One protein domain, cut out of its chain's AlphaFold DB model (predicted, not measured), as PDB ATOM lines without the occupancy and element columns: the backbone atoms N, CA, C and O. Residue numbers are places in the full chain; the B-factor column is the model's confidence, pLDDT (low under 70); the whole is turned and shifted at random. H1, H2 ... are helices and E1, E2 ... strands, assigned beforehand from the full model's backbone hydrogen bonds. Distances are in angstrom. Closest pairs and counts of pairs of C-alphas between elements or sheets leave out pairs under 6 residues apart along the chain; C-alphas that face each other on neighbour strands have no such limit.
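This is residues 282 to 386 of the 431 residues of the protein "Hypothetical protein" of Pseudictyota dubia (UniProt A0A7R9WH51). A strongly twisted wall of four antiparallel strands, E1 to E4, has the long helix H2 packed on it at the E4 edge and the short helix H1 at the E1 edge. A long stretch, residues 287 to 307, joins H1 to E1, which bends sharply. The 105 printed residues hold two named helices and four named strands, in the order H1 E1 E2 E3 E4 H2; the sheet's order is E1 - E2 - E3 - E4, and the class is mixed, helices and strands. The whole is compact, with a radius of gyration of the C-alphas of 13.9 A and spans of 44 by 33 by 29 A.

H1, residues 282 to 286, begins at C-alpha 282 (22.079, -20.632, 41.779). E1, residues 308 to 318, is 25.6 A long and bends by 76 degrees at residue 312. E2, residues 325 to 333, is 25.3 A long; E3, residues 336 to 344, 25.7 A; E4, residues 353 to 359, 20.1 A. H2, residues 369 to 385, is 24.1 A long and ends at C-alpha 385 (8.366, -26.967, 50.832).

The strands form a meander, each the antiparallel neighbour of the one before, in three hairpins. N 315 and O 328 of E1 and E2 are 2.9 A apart, N 329 and O 340 of E2 and E3 2.9 A, and N 341 and O 356 of E3 and E4 2.8 A, within hydrogen-bond range. H2 is on the sheet in two layers, a helix on one face; its closest C-alphas with E4 are Ser 354 and Ser 380, 4.9 A. H1 is on the sheet at a height of 7.9 A, only just over E1, on which 3 of its 5 C-alphas fall; the closest C-alphas are Ala 283 and Lys 311, 4.9 A. H1 and H2 are apart. Every O i to N i+4 pair is within hydrogen-bond range in H1 and H2.

The two C-alphas farthest apart, Asn 301 and Gly 321, are 45.5 A apart. The printed part has no cut. The link from H1 to E1 is long, with 21 residues. Mean pLDDT of the printed part is 90.6; residues 299 to 302 and 364 to 365 are under 70.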
ATOM      1  N   PHE A 282      22.754 -19.443  41.271       97.69
ATOM      2  CA  PHE A 282      22.079 -20.632  41.779       97.69
ATOM      3  C   PHE A 282      22.962 -21.414  42.757       97.69
ATOM      4  O   PHE A 282      22.466 -21.871  43.786       97.69
ATOM      5  N   ALA A 283      24.268 -21.520  42.489       97.50
ATOM      6  CA  ALA A 283      25.228 -22.105  43.420       97.50
ATOM      7  C   ALA A 283      25.240 -21.374  44.768       97.50
ATOM      8  O   ALA A 283      25.081 -22.006  45.811       97.50
ATOM      9  N   ASN A 284      25.358 -20.043  44.742       97.06
ATOM     10  CA  ASN A 284      25.300 -19.202  45.939       97.06
ATOM     11  C   ASN A 284      23.976 -19.373  46.694       97.06
ATOM     12  O   ASN A 284      23.969 -19.407  47.922       97.06
ATOM     13  N   PHE A 285      22.866 -19.494  45.962       96.31
ATOM     14  CA  PHE A 285      21.534 -19.695  46.521       96.31
ATOM     15  C   PHE A 285      21.413 -21.023  47.274       96.31
ATOM     16  O   PHE A 285      20.999 -21.013  48.431       96.31
ATOM     17  N   VAL A 286      21.799 -22.157  46.676       95.62
ATOM     18  CA  VAL A 286      21.670 -23.473  47.335       95.62
ATOM     19  C   VAL A 286      22.672 -23.671  48.471       95.62
ATOM     20  O   VAL A 286      22.355 -24.345  49.446       95.62
ATOM     21  N   SER A 287      23.859 -23.059  48.384       95.25
ATOM     22  CA  SER A 287      24.878 -23.121  49.438       95.25
ATOM     23  C   SER A 287      24.725 -22.029  50.502       95.25
ATOM     24  O   SER A 287      25.632 -21.830  51.311       95.25
ATOM     25  N   HIS A 288      23.643 -21.249  50.468       94.81
ATOM     26  CA  HIS A 288      23.488 -20.102  51.353       94.81
ATOM     27  C   HIS A 288      23.385 -20.545  52.829       94.81
ATOM     28  O   HIS A 288      22.677 -21.503  53.115       94.81
ATOM     29  N   PRO A 289      23.978 -19.844  53.814       91.88
ATOM     30  CA  PRO A 289      23.915 -20.268  55.222       91.88
ATOM     31  C   PRO A 289      22.498 -20.343  55.815       91.88
ATOM     32  O   PRO A 289      22.251 -21.089  56.760       91.88
ATOM     33  N   LEU A 290      21.556 -19.564  55.274       90.94
ATOM     34  CA  LEU A 290      20.139 -19.634  55.665       90.94
ATOM     35  C   LEU A 290      19.395 -20.810  55.012       90.94
ATOM     36  O   LEU A 290      18.276 -21.119  55.426       90.94
ATOM     37  N   MET A 291      20.000 -21.470  54.021       90.19
ATOM     38  CA  MET A 291      19.503 -22.726  53.475       90.19
ATOM     39  C   MET A 291      19.877 -23.861  54.405       90.19
ATOM     40  O   MET A 291      21.013 -24.328  54.441       90.19
ATOM     41  N   LYS A 292      18.890 -24.328  55.163       89.50
ATOM     42  CA  LYS A 292      19.038 -25.556  55.933       89.50
ATOM     43  C   LYS A 292      18.900 -26.722  54.975       89.50
ATOM     44  O   LYS A 292      17.810 -26.961  54.465       89.50
ATOM     45  N   ALA A 293      19.993 -27.426  54.725       89.75
ATOM     46  CA  ALA A 293      19.919 -28.659  53.966       89.75
ATOM     47  C   ALA A 293      18.976 -29.659  54.660       89.75
ATOM     48  O   ALA A 293      18.866 -29.648  55.893       89.75
ATOM     49  N   PRO A 294      18.258 -30.495  53.895       92.38
ATOM     50  CA  PRO A 294      17.317 -31.427  54.488       92.38
ATOM     51  C   PRO A 294      18.055 -32.490  55.305       92.38
ATOM     52  O   PRO A 294      19.051 -33.062  54.859       92.38
ATOM     53  N   SER A 295      17.531 -32.780  56.495       90.94
ATOM     54  CA  SER A 295      17.935 -33.946  57.276       90.94
ATOM     55  C   SER A 295      17.477 -35.208  56.551       90.94
ATOM     56  O   SER A 295      16.298 -35.336  56.202       90.94
ATOM     57  N   LEU A 296      18.396 -36.137  56.317       88.25
ATOM     58  CA  LEU A 296      18.055 -37.410  55.702       88.25
ATOM     59  C   LEU A 296      17.493 -38.356  56.770       88.25
ATOM     60  O   LEU A 296      18.008 -38.371  57.888       88.25
ATOM     61  N   PRO A 297      16.453 -39.150  56.456       81.88
ATOM     62  CA  PRO A 297      16.079 -40.264  57.318       81.88
ATOM     63  C   PRO A 297      17.303 -41.166  57.470       81.88
ATOM     64  O   PRO A 297      17.911 -41.489  56.449       81.88
ATOM     65  N   ALA A 298      17.656 -41.537  58.703       73.56
ATOM     66  CA  ALA A 298      18.807 -42.386  58.986       73.56
ATOM     67  C   ALA A 298      18.799 -43.609  58.054       73.56
ATOM     68  O   ALA A 298      17.898 -44.448  58.119       73.56
ATOM     69  N   CYS A 299      19.768 -43.668  57.143       58.91
ATOM     70  CA  CYS A 299      19.995 -44.845  56.326       58.91
ATOM     71  C   CYS A 299      20.721 -45.855  57.217       58.91
ATOM     72  O   CYS A 299      21.869 -45.630  57.577       58.91
ATOM     73  N   ASP A 300      20.005 -46.902  57.631       60.59
ATOM     74  CA  ASP A 300      20.503 -48.144  58.231       60.59
ATOM     75  C   ASP A 300      21.772 -47.992  59.120       60.59
ATOM     76  O   ASP A 300      22.897 -48.221  58.692       60.59
ATOM     77  N   ASN A 301      21.555 -47.676  60.406       60.25
ATOM     78  CA  ASN A 301      22.497 -47.769  61.544       60.25
ATOM     79  C   ASN A 301      23.687 -46.801  61.628       60.25
ATOM     80  O   ASN A 301      24.369 -46.807  62.658       60.25
ATOM     81  N   GLU A 302      23.922 -45.943  60.642       60.72
ATOM     82  CA  GLU A 302      24.958 -44.912  60.740       60.72
ATOM     83  C   GLU A 302      24.365 -43.549  61.117       60.72
ATOM     84  O   GLU A 302      23.196 -43.251  60.864       60.72
ATOM     85  N   SER A 303      25.163 -42.756  61.840       71.25
ATOM     86  CA  SER A 303      24.778 -41.456  62.405       71.25
ATOM     87  C   SER A 303      24.063 -40.573  61.378       71.25
ATOM     88  O   SER A 303      24.398 -40.630  60.201       71.25
ATOM     89  N   GLU A 304      23.105 -39.750  61.822       76.31
ATOM     90  CA  GLU A 304      22.305 -38.853  60.971       76.31
ATOM     91  C   GLU A 304      23.175 -38.101  59.946       76.31
ATOM     92  O   GLU A 304      23.790 -37.072  60.235       76.31
ATOM     93  N   SER A 305      23.245 -38.634  58.724       83.62
ATOM     94  CA  SER A 305      24.056 -38.058  57.663       83.62
ATOM     95  C   SER A 305      23.321 -36.844  57.111       83.62
ATOM     96  O   SER A 305      22.245 -36.965  56.519       83.62
ATOM     97  N   THR A 306      23.884 -35.658  57.314       91.00
ATOM     98  CA  THR A 306      23.321 -34.424  56.761       91.00
ATOM     99  C   THR A 306      23.767 -34.275  55.312       91.00
ATOM    100  O   THR A 306      24.948 -34.423  55.003       91.00
ATOM    101  N   PHE A 307      22.829 -33.972  54.416       94.81
ATOM    102  CA  PHE A 307      23.165 -33.629  53.038       94.81
ATOM    103  C   PHE A 307      23.842 -32.254  53.006       94.81
ATOM    104  O   PHE A 307      23.329 -31.312  53.602       94.81
ATOM    105  N   GLN A 308      24.961 -32.098  52.303       96.00
ATOM    106  CA  GLN A 308      25.639 -30.804  52.171       96.00
ATOM    107  C   GLN A 308      25.709 -30.385  50.705       96.00
ATOM    108  O   GLN A 308      26.240 -31.116  49.873       96.00
ATOM    109  N   PHE A 309      25.211 -29.193  50.371       96.81
ATOM    110  CA  PHE A 309      25.322 -28.659  49.012       96.81
ATOM    111  C   PHE A 309      26.768 -28.274  48.684       96.81
ATOM    112  O   PHE A 309      27.444 -27.621  49.482       96.81
ATOM    113  N   ILE A 310      27.226 -28.642  47.487       97.06
ATOM    114  CA  ILE A 310      28.519 -28.229  46.941       97.06
ATOM    115  C   ILE A 310      28.273 -27.045  46.008       97.06
ATOM    116  O   ILE A 310      27.453 -27.122  45.094       97.06
ATOM    117  N   LYS A 311      28.997 -25.948  46.240       96.00
ATOM    118  CA  LYS A 311      28.884 -24.719  45.446       96.00
ATOM    119  C   LYS A 311      29.388 -24.905  44.008       96.00
ATOM    120  O   LYS A 311      28.844 -24.327  43.073       96.00
ATOM    121  N   ASP A 312      30.416 -25.721  43.819       97.31
ATOM    122  CA  ASP A 312      31.060 -25.882  42.519       97.31
ATOM    123  C   ASP A 312      30.313 -26.845  41.586       97.31
ATOM    124  O   ASP A 312      29.702 -27.834  41.997       97.31
ATOM    125  N   GLY A 313      30.423 -26.578  40.282       95.69
ATOM    126  CA  GLY A 313      29.908 -27.452  39.228       95.69
ATOM    127  C   GLY A 313      28.431 -27.256  38.883       95.69
ATOM    128  O   GLY A 313      27.882 -28.070  38.141       95.69
ATOM    129  N   VAL A 314      27.781 -26.199  39.377       97.56
ATOM    130  CA  VAL A 314      26.412 -25.882  38.960       97.56
ATOM    131  C   VAL A 314      26.378 -25.541  37.472       97.56
ATOM    132  O   VAL A 314      27.115 -24.677  37.000       97.56
ATOM    133  N   ASN A 315      25.507 -26.222  36.733       96.88
ATOM    134  CA  ASN A 315      25.344 -26.045  35.299       96.88
ATOM    135  C   ASN A 315      23.858 -26.035  34.930       96.88
ATOM    136  O   ASN A 315      23.100 -26.911  35.342       96.88
ATOM    137  N   ILE A 316      23.449 -25.056  34.128       96.94
ATOM    138  CA  ILE A 316      22.074 -24.900  33.662       96.94
ATOM    139  C   ILE A 316      22.018 -25.377  32.214       96.94
ATOM    140  O   ILE A 316      22.677 -24.815  31.341       96.94
ATOM    141  N   ARG A 317      21.225 -26.416  31.953       95.44
ATOM    142  CA  ARG A 317      21.092 -27.032  30.633       95.44
ATOM    143  C   ARG A 317      19.710 -26.748  30.066       95.44
ATOM    144  O   ARG A 317      18.698 -27.009  30.710       95.44
ATOM    145  N   THR A 318      19.671 -26.242  28.844       93.19
ATOM    146  CA  THR A 318      18.452 -26.196  28.032       93.19
ATOM    147  C   THR A 318      18.437 -27.398  27.108       93.19
ATOM    148  O   THR A 318      19.407 -27.600  26.376       93.19
ATOM    149  N   LEU A 319      17.368 -28.186  27.137       87.44
ATOM    150  CA  LEU A 319      17.194 -29.301  26.213       87.44
ATOM    151  C   LEU A 319      16.682 -28.740  24.880       87.44
ATOM    152  O   LEU A 319      15.722 -27.970  24.843       87.44
ATOM    153  N   GLU A 320      17.377 -29.041  23.783       82.88
ATOM    154  CA  GLU A 320      16.984 -28.557  22.458       82.88
ATOM    155  C   GLU A 320      15.614 -29.136  22.076       82.88
ATOM    156  O   GLU A 320      15.421 -30.346  22.080       82.88
ATOM    157  N   GLY A 321      14.661 -28.263  21.740       77.94
ATOM    158  CA  GLY A 321      13.316 -28.664  21.309       77.94
ATOM    159  C   GLY A 321      12.288 -28.814  22.432       77.94
ATOM    160  O   GLY A 321      11.096 -28.875  22.140       77.94
ATOM    161  N   GLU A 322      12.707 -28.779  23.697       76.50
ATOM    162  CA  GLU A 322      11.796 -28.818  24.839       76.50
ATOM    163  C   GLU A 322      11.685 -27.439  25.493       76.50
ATOM    164  O   GLU A 322      12.637 -26.663  25.573       76.50
ATOM    165  N   SER A 323      10.491 -27.117  25.998       75.38
ATOM    166  CA  SER A 323      10.309 -25.950  26.879       75.38
ATOM    167  C   SER A 323      10.877 -26.199  28.283       75.38
ATOM    168  O   SER A 323      10.774 -25.339  29.161       75.38
ATOM    169  N   GLU A 324      11.451 -27.381  28.502       85.81
ATOM    170  CA  GLU A 324      12.000 -27.835  29.763       85.81
ATOM    171  C   GLU A 324      13.527 -27.749  29.725       85.81
ATOM    172  O   GLU A 324      14.198 -28.184  28.794       85.81
ATOM    173  N   GLY A 325      14.090 -27.143  30.762       94.19
ATOM    174  CA  GLY A 325      15.514 -27.227  31.034       94.19
ATOM    175  C   GLY A 325      15.731 -27.735  32.446       94.19
ATOM    176  O   GLY A 325      14.809 -27.793  33.264       94.19
ATOM    177  N   GLU A 326      16.971 -28.093  32.728       96.81
ATOM    178  CA  GLU A 326      17.378 -28.680  33.992       96.81
ATOM    179  C   GLU A 326      18.536 -27.901  34.611       96.81
ATOM    180  O   GLU A 326      19.374 -27.316  33.920       96.81
ATOM    181  N   VAL A 327      18.586 -27.903  35.938       97.75
ATOM    182  CA  VAL A 327      19.700 -27.359  36.709       97.75
ATOM    183  C   VAL A 327      20.437 -28.527  37.343       97.75
ATOM    184  O   VAL A 327      19.891 -29.239  38.185       97.75
ATOM    185  N   VAL A 328      21.680 -28.736  36.924       98.00
ATOM    186  CA  VAL A 328      22.569 -29.756  37.478       98.00
ATOM    187  C   VAL A 328      23.409 -29.116  38.574       98.00
ATOM    188  O   VAL A 328      24.085 -28.122  38.329       98.00
ATOM    189  N   PHE A 329      23.387 -29.688  39.771       98.12
ATOM    190  CA  PHE A 329      24.216 -29.283  40.906       98.12
ATOM    191  C   PHE A 329      24.698 -30.522  41.671       98.12
ATOM    192  O   PHE A 329      24.339 -31.649  41.324       98.12
ATOM    193  N   TYR A 330      25.529 -30.332  42.695       97.81
ATOM    194  CA  TYR A 330      26.118 -31.439  43.444       97.81
ATOM    195  C   TYR A 330      25.921 -31.289  44.951       97.81
ATOM    196  O   TYR A 330      25.769 -30.183  45.472       97.81
ATOM    197  N   GLY A 331      25.958 -32.415  45.654       96.88
ATOM    198  CA  GLY A 331      25.993 -32.451  47.110       96.88
ATOM    199  C   GLY A 331      26.800 -33.629  47.642       96.88
ATOM    200  O   GLY A 331      27.043 -34.594  46.920       96.88
ATOM    201  N   MET A 332      27.222 -33.529  48.898       95.56
ATOM    202  CA  MET A 332      27.867 -34.596  49.654       95.56
ATOM    203  C   MET A 332      26.854 -35.269  50.576       95.56
ATOM    204  O   MET A 332      26.065 -34.598  51.243       95.56
ATOM    205  N   CYS A 333      26.897 -36.596  50.630       93.69
ATOM    206  CA  CYS A 333      26.165 -37.399  51.602       93.69
ATOM    207  C   CYS A 333      26.962 -38.670  51.889       93.69
ATOM    208  O   CYS A 333      27.303 -39.382  50.944       93.69
ATOM    209  N   ALA A 334      27.234 -38.944  53.171       91.19
ATOM    210  CA  ALA A 334      28.058 -40.073  53.620       91.19
ATOM    211  C   ALA A 334      29.399 -40.156  52.860       91.19
ATOM    212  O   ALA A 334      29.720 -41.174  52.253       91.19
ATOM    213  N   ASP A 335      30.114 -39.025  52.795       90.75
ATOM    214  CA  ASP A 335      31.395 -38.854  52.087       90.75
ATOM    215  C   ASP A 335      31.385 -39.200  50.588       90.75
ATOM    216  O   ASP A 335      32.429 -39.250  49.940       90.75
ATOM    217  N   ARG A 336      30.197 -39.363  49.998       93.06
ATOM    218  CA  ARG A 336      30.011 -39.585  48.564       93.06
ATOM    219  C   ARG A 336      29.434 -38.354  47.897       93.06
ATOM    220  O   ARG A 336      28.550 -37.686  48.442       93.06
ATOM    221  N   ARG A 337      29.909 -38.087  46.683       95.44
ATOM    222  CA  ARG A 337      29.415 -37.001  45.844       95.44
ATOM    223  C   ARG A 337      28.227 -37.471  45.010       95.44
ATOM    224  O   ARG A 337      28.290 -38.469  44.295       95.44
ATOM    225  N   TRP A 338      27.155 -36.695  45.055       96.25
ATOM    226  CA  TRP A 338      25.913 -36.957  44.342       96.25
ATOM    227  C   TRP A 338      25.634 -35.850  43.336       96.25
ATOM    228  O   TRP A 338      25.731 -34.662  43.651       96.25
ATOM    229  N   LYS A 339      25.267 -36.244  42.120       97.44
ATOM    230  CA  LYS A 339      24.770 -35.366  41.066       97.44
ATOM    231  C   LYS A 339      23.264 -35.222  41.220       97.44
ATOM    232  O   LYS A 339      22.540 -36.211  41.230       97.44
ATOM    233  N   CYS A 340      22.796 -33.989  41.306       98.12
ATOM    234  CA  CYS A 340      21.392 -33.652  41.463       98.12
ATOM    235  C   CYS A 340      20.919 -32.896  40.223       98.12
ATOM    236  O   CYS A 340      21.517 -31.896  39.832       98.12
ATOM    237  N   VAL A 341      19.846 -33.373  39.606       98.06
ATOM    238  CA  VAL A 341      19.234 -32.780  38.419       98.06
ATOM    239  C   VAL A 341      17.864 -32.249  38.820       98.06
ATOM    240  O   VAL A 341      16.920 -33.019  38.989       98.06
ATOM    241  N   LEU A 342      17.774 -30.936  39.021       98.00
ATOM    242  CA  LEU A 342      16.533 -30.234  39.334       98.00
ATOM    243  C   LEU A 342      15.801 -29.868  38.044       98.00
ATOM    244  O   LEU A 342      16.364 -29.227  37.154       98.00
ATOM    245  N   ARG A 343      14.528 -30.239  37.975       97.12
ATOM    246  CA  ARG A 343      13.615 -29.933  36.877       97.12
ATOM    247  C   ARG A 343      12.335 -29.311  37.414       97.12
ATOM    248  O   ARG A 343      11.965 -29.481  38.582       97.12
ATOM    249  N   ARG A 344      11.639 -28.603  36.527       96.62
ATOM    250  CA  ARG A 344      10.267 -28.170  36.776       96.62
ATOM    251  C   ARG A 344       9.393 -29.410  36.988       96.62
ATOM    252  O   ARG A 344       9.542 -30.404  36.285       96.62
ATOM    253  N   GLY A 345       8.520 -29.378  37.989       94.56
ATOM    254  CA  GLY A 345       7.577 -30.467  38.212       94.56
ATOM    255  C   GLY A 345       6.500 -30.506  37.126       94.56
ATOM    256  O   GLY A 345       6.127 -29.472  36.569       94.56
ATOM    257  N   THR A 346       6.000 -31.701  36.821       91.38
ATOM    258  CA  THR A 346       4.892 -31.875  35.878       91.38
ATOM    259  C   THR A 346       3.557 -31.715  36.599       91.38
ATOM    260  O   THR A 346       3.400 -32.140  37.749       91.38
ATOM    261  N   LEU A 347       2.566 -31.146  35.904       87.00
ATOM    262  CA  LEU A 347       1.200 -30.969  36.419       87.00
ATOM    263  C   LEU A 347       0.588 -32.289  36.914       87.00
ATOM    264  O   LEU A 347      -0.129 -32.290  37.911       87.00
ATOM    265  N   GLU A 348       0.928 -33.406  36.271       89.69
ATOM    266  CA  GLU A 348       0.452 -34.751  36.618       89.69
ATOM    267  C   GLU A 348       0.843 -35.180  38.034       89.69
ATOM    268  O   GLU A 348       0.071 -35.833  38.732       89.69
ATOM    269  N   THR A 349       2.035 -34.788  38.488       88.94
ATOM    270  CA  THR A 349       2.525 -35.155  39.825       88.94
ATOM    271  C   THR A 349       2.025 -34.218  40.922       88.94
ATOM    272  O   THR A 349       2.234 -34.501  42.103       88.94
ATOM    273  N   GLY A 350       1.430 -33.075  40.559       92.25
ATOM    274  CA  GLY A 350       1.077 -32.000  41.491       92.25
ATOM    275  C   GLY A 350       2.282 -31.349  42.189       92.25
ATOM    276  O   GLY A 350       2.101 -30.533  43.093       92.25
ATOM    277  N   ARG A 351       3.515 -31.704  41.801       93.50
ATOM    278  CA  ARG A 351       4.750 -31.136  42.352       93.50
ATOM    279  C   ARG A 351       5.186 -29.937  41.523       93.50
ATOM    280  O   ARG A 351       5.054 -29.929  40.306       93.50
ATOM    281  N   LYS A 352       5.759 -28.940  42.191       95.94
ATOM    282  CA  LYS A 352       6.322 -27.728  41.577       95.94
ATOM    283  C   LYS A 352       7.741 -27.964  41.056       95.94
ATOM    284  O   LYS A 352       8.144 -27.382  40.055       95.94
ATOM    285  N   ALA A 353       8.501 -28.820  41.740       97.06
ATOM    286  CA  ALA A 353       9.869 -29.200  41.391       97.06
ATOM    287  C   ALA A 353      10.090 -30.708  41.556       97.06
ATOM    288  O   ALA A 353       9.493 -31.342  42.432       97.06
ATOM    289  N   SER A 354      10.980 -31.269  40.743       97.38
ATOM    290  CA  SER A 354      11.466 -32.643  40.863       97.38
ATOM    291  C   SER A 354      12.992 -32.657  40.830       97.38
ATOM    292  O   SER A 354      13.619 -31.917  40.075       97.38
ATOM    293  N   VAL A 355      13.602 -33.474  41.685       97.69
ATOM    294  CA  VAL A 355      15.055 -33.658  41.730       97.69
ATOM    295  C   VAL A 355      15.363 -35.128  41.519       97.69
ATOM    296  O   VAL A 355      14.923 -35.966  42.306       97.69
ATOM    297  N   LEU A 356      16.127 -35.427  40.472       97.56
ATOM    298  CA  LEU A 356      16.704 -36.745  40.232       97.56
ATOM    299  C   LEU A 356      18.148 -36.759  40.731       97.56
ATOM    300  O   LEU A 356      18.938 -35.890  40.365       97.56
ATOM    301  N   VAL A 357      18.495 -37.742  41.553       97.06
ATOM    302  CA  VAL A 357      19.820 -37.854  42.167       97.06
ATOM    303  C   VAL A 357      20.515 -39.108  41.668       97.06
ATOM    304  O   VAL A 357      19.963 -40.196  41.779       97.06
ATOM    305  N   THR A 358      21.737 -38.983  41.165       96.44
ATOM    306  CA  THR A 358      22.587 -40.112  40.759       96.44
ATOM    307  C   THR A 358      23.967 -39.979  41.401       96.44
ATOM    308  O   THR A 358      24.371 -38.859  41.732       96.44
ATOM    309  N   PRO A 359      24.724 -41.072  41.593       95.31
ATOM    310  CA  PRO A 359      26.138 -40.970  41.953       95.31
ATOM    311  C   PRO A 359      26.876 -40.069  40.953       95.31
ATOM    312  O   PRO A 359      26.557 -40.079  39.762       95.31
ATOM    313  N   ALA A 360      27.799 -39.232  41.434       95.12
ATOM    314  CA  ALA A 360      28.608 -38.393  40.547       95.12
ATOM    315  C   ALA A 360      29.761 -39.180  39.902       95.12
ATOM    316  O   ALA A 360      30.130 -38.881  38.769       95.12
ATOM    317  N   ASP A 361      30.281 -40.183  40.612       90.94
ATOM    318  CA  ASP A 361      31.408 -41.007  40.185       90.94
ATOM    319  C   ASP A 361      30.891 -42.367  39.689       90.94
ATOM    320  O   ASP A 361      30.328 -43.148  40.455       90.94
ATOM    321  N   GLU A 362      31.052 -42.645  38.394       79.94
ATOM    322  CA  GLU A 362      30.566 -43.886  37.758       79.94
ATOM    323  C   GLU A 362      31.496 -45.093  37.991       79.94
ATOM    324  O   GLU A 362      31.138 -46.219  37.659       79.94
ATOM    325  N   ALA A 363      32.696 -44.871  38.539       75.31
ATOM    326  CA  ALA A 363      33.800 -45.821  38.425       75.31
ATOM    327  C   ALA A 363      33.814 -46.965  39.458       75.31
ATOM    328  O   ALA A 363      34.336 -48.024  39.132       75.31
ATOM    329  N   ASP A 364      33.256 -46.797  40.664       61.06
ATOM    330  CA  ASP A 364      33.682 -47.651  41.794       61.06
ATOM    331  C   ASP A 364      32.577 -48.291  42.645       61.06
ATOM    332  O   ASP A 364      32.866 -48.932  43.657       61.06
ATOM    333  N   SER A 365      31.295 -48.184  42.298       64.81
ATOM    334  CA  SER A 365      30.254 -48.854  43.091       64.81
ATOM    335  C   SER A 365      29.005 -49.157  42.282       64.81
ATOM    336  O   SER A 365      28.504 -48.302  41.556       64.81
ATOM    337  N   GLN A 366      28.463 -50.365  42.473       76.88
ATOM    338  CA  GLN A 366      27.067 -50.667  42.149       76.88
ATOM    339  C   GLN A 366      26.199 -49.499  42.647       76.88
ATOM    340  O   GLN A 366      26.336 -49.111  43.815       76.88
ATOM    341  N   PRO A 367      25.372 -48.888  41.781       71.62
ATOM    342  CA  PRO A 367      24.597 -47.722  42.159       71.62
ATOM    343  C   PRO A 367      23.683 -48.107  43.317       71.62
ATOM    344  O   PRO A 367      22.852 -49.006  43.189       71.62
ATOM    345  N   ASP A 368      23.836 -47.426  44.452       87.38
ATOM    346  CA  ASP A 368      22.892 -47.553  45.557       87.38
ATOM    347  C   ASP A 368      21.583 -46.865  45.158       87.38
ATOM    348  O   ASP A 368      21.321 -45.690  45.444       87.38
ATOM    349  N   GLU A 369      20.782 -47.607  44.401       92.38
ATOM    350  CA  GLU A 369      19.523 -47.151  43.838       92.38
ATOM    351  C   GLU A 369      18.527 -46.782  44.945       92.38
ATOM    352  O   GLU A 369      17.742 -45.843  44.793       92.38
ATOM    353  N   LYS A 370      18.589 -47.468  46.096       92.31
ATOM    354  CA  LYS A 370      17.756 -47.171  47.268       92.31
ATOM    355  C   LYS A 370      18.085 -45.773  47.797       92.31
ATOM    356  O   LYS A 370      17.174 -44.949  47.921       92.31
ATOM    357  N   THR A 371      19.366 -45.475  48.019       91.75
ATOM    358  CA  THR A 371      19.811 -44.152  48.492       91.75
ATOM    359  C   THR A 371      19.543 -43.059  47.459       91.75
ATOM    360  O   THR A 371      19.004 -42.010  47.809       91.75
ATOM    361  N   SER A 372      19.810 -43.307  46.174       94.31
ATOM    362  CA  SER A 372      19.485 -42.381  45.076       94.31
ATOM    363  C   SER A 372      17.993 -42.011  45.052       94.31
ATOM    364  O   SER A 372      17.643 -40.826  45.011       94.31
ATOM    365  N   ARG A 373      17.090 -42.999  45.139       95.62
ATOM    366  CA  ARG A 373      15.633 -42.771  45.170       95.62
ATOM    367  C   ARG A 373      15.206 -42.005  46.424       95.62
ATOM    368  O   ARG A 373      14.367 -41.105  46.336       95.62
ATOM    369  N   GLN A 374      15.787 -42.330  47.579       94.75
ATOM    370  CA  GLN A 374      15.509 -41.641  48.839       94.75
ATOM    371  C   GLN A 374      15.959 -40.176  48.792       94.75
ATOM    372  O   GLN A 374      15.149 -39.292  49.075       94.75
ATOM    373  N   LEU A 375      17.193 -39.906  48.359       95.50
ATOM    374  CA  LEU A 375      17.716 -38.550  48.164       95.50
ATOM    375  C   LEU A 375      16.869 -37.763  47.163       95.50
ATOM    376  O   LEU A 375      16.503 -36.622  47.435       95.50
ATOM    377  N   SER A 376      16.482 -38.385  46.048       96.94
ATOM    378  CA  SER A 376      15.606 -37.773  45.039       96.94
ATOM    379  C   SER A 376      14.273 -37.333  45.643       96.94
ATOM    380  O   SER A 376      13.824 -36.205  45.427       96.94
ATOM    381  N   LYS A 377      13.648 -38.190  46.462       96.69
ATOM    382  CA  LYS A 377      12.397 -37.867  47.162       96.69
ATOM    383  C   LYS A 377      12.590 -36.733  48.170       96.69
ATOM    384  O   LYS A 377      11.798 -35.793  48.167       96.69
ATOM    385  N   VAL A 378      13.625 -36.807  49.007       96.56
ATOM    386  CA  VAL A 378      13.891 -35.808  50.053       96.56
ATOM    387  C   VAL A 378      14.218 -34.446  49.445       96.56
ATOM    388  O   VAL A 378      13.608 -33.455  49.835       96.56
ATOM    389  N   LEU A 379      15.109 -34.382  48.453       97.00
ATOM    390  CA  LEU A 379      15.457 -33.130  47.779       97.00
ATOM    391  C   LEU A 379      14.280 -32.562  46.984       97.00
ATOM    392  O   LEU A 379      14.065 -31.353  47.003       97.00
ATOM    393  N   SER A 380      13.471 -33.411  46.341       97.31
ATOM    394  CA  SER A 380      12.231 -32.948  45.708       97.31
ATOM    395  C   SER A 380      11.321 -32.276  46.738       97.31
ATOM    396  O   SER A 380      10.885 -31.149  46.519       97.31
ATOM    397  N   ASN A 381      11.059 -32.920  47.877       96.81
ATOM    398  CA  ASN A 381      10.225 -32.337  48.932       96.81
ATOM    399  C   ASN A 381      10.825 -31.035  49.472       96.81
ATOM    400  O   ASN A 381      10.108 -30.044  49.582       96.81
ATOM    401  N   PHE A 382      12.141 -31.010  49.701       96.12
ATOM    402  CA  PHE A 382      12.866 -29.826  50.146       96.12
ATOM    403  C   PHE A 382      12.576 -28.610  49.262       96.12
ATOM    404  O   PHE A 382      12.121 -27.600  49.782       96.12
ATOM    405  N   PHE A 383      12.740 -28.704  47.937       96.25
ATOM    406  CA  PHE A 383      12.456 -27.571  47.043       96.25
ATOM    407  C   PHE A 383      10.967 -27.200  46.986       96.25
ATOM    408  O   PHE A 383      10.641 -26.024  46.836       96.25
ATOM    409  N   ASN A 384      10.050 -28.165  47.115       96.56
ATOM    410  CA  ASN A 384       8.605 -27.903  47.088       96.56
ATOM    411  C   ASN A 384       8.087 -27.207  48.361       96.56
ATOM    412  O   ASN A 384       7.130 -26.430  48.285       96.56
ATOM    413  N   GLU A 385       8.717 -27.486  49.502       96.38
ATOM    414  CA  GLU A 385       8.366 -26.967  50.832       96.38
ATOM    415  C   GLU A 385       9.296 -25.837  51.297       96.38
ATOM    416  O   GLU A 385       9.121 -25.280  52.378       96.38
ATOM    417  N   MET A 386      10.278 -25.475  50.472       94.62
ATOM    418  CA  MET A 386      11.289 -24.473  50.775       94.62
ATOM    419  C   MET A 386      10.655 -23.119  51.106       94.62
ATOM    420  O   MET A 386       9.965 -22.515  50.274       94.62
TER     421      MET A 386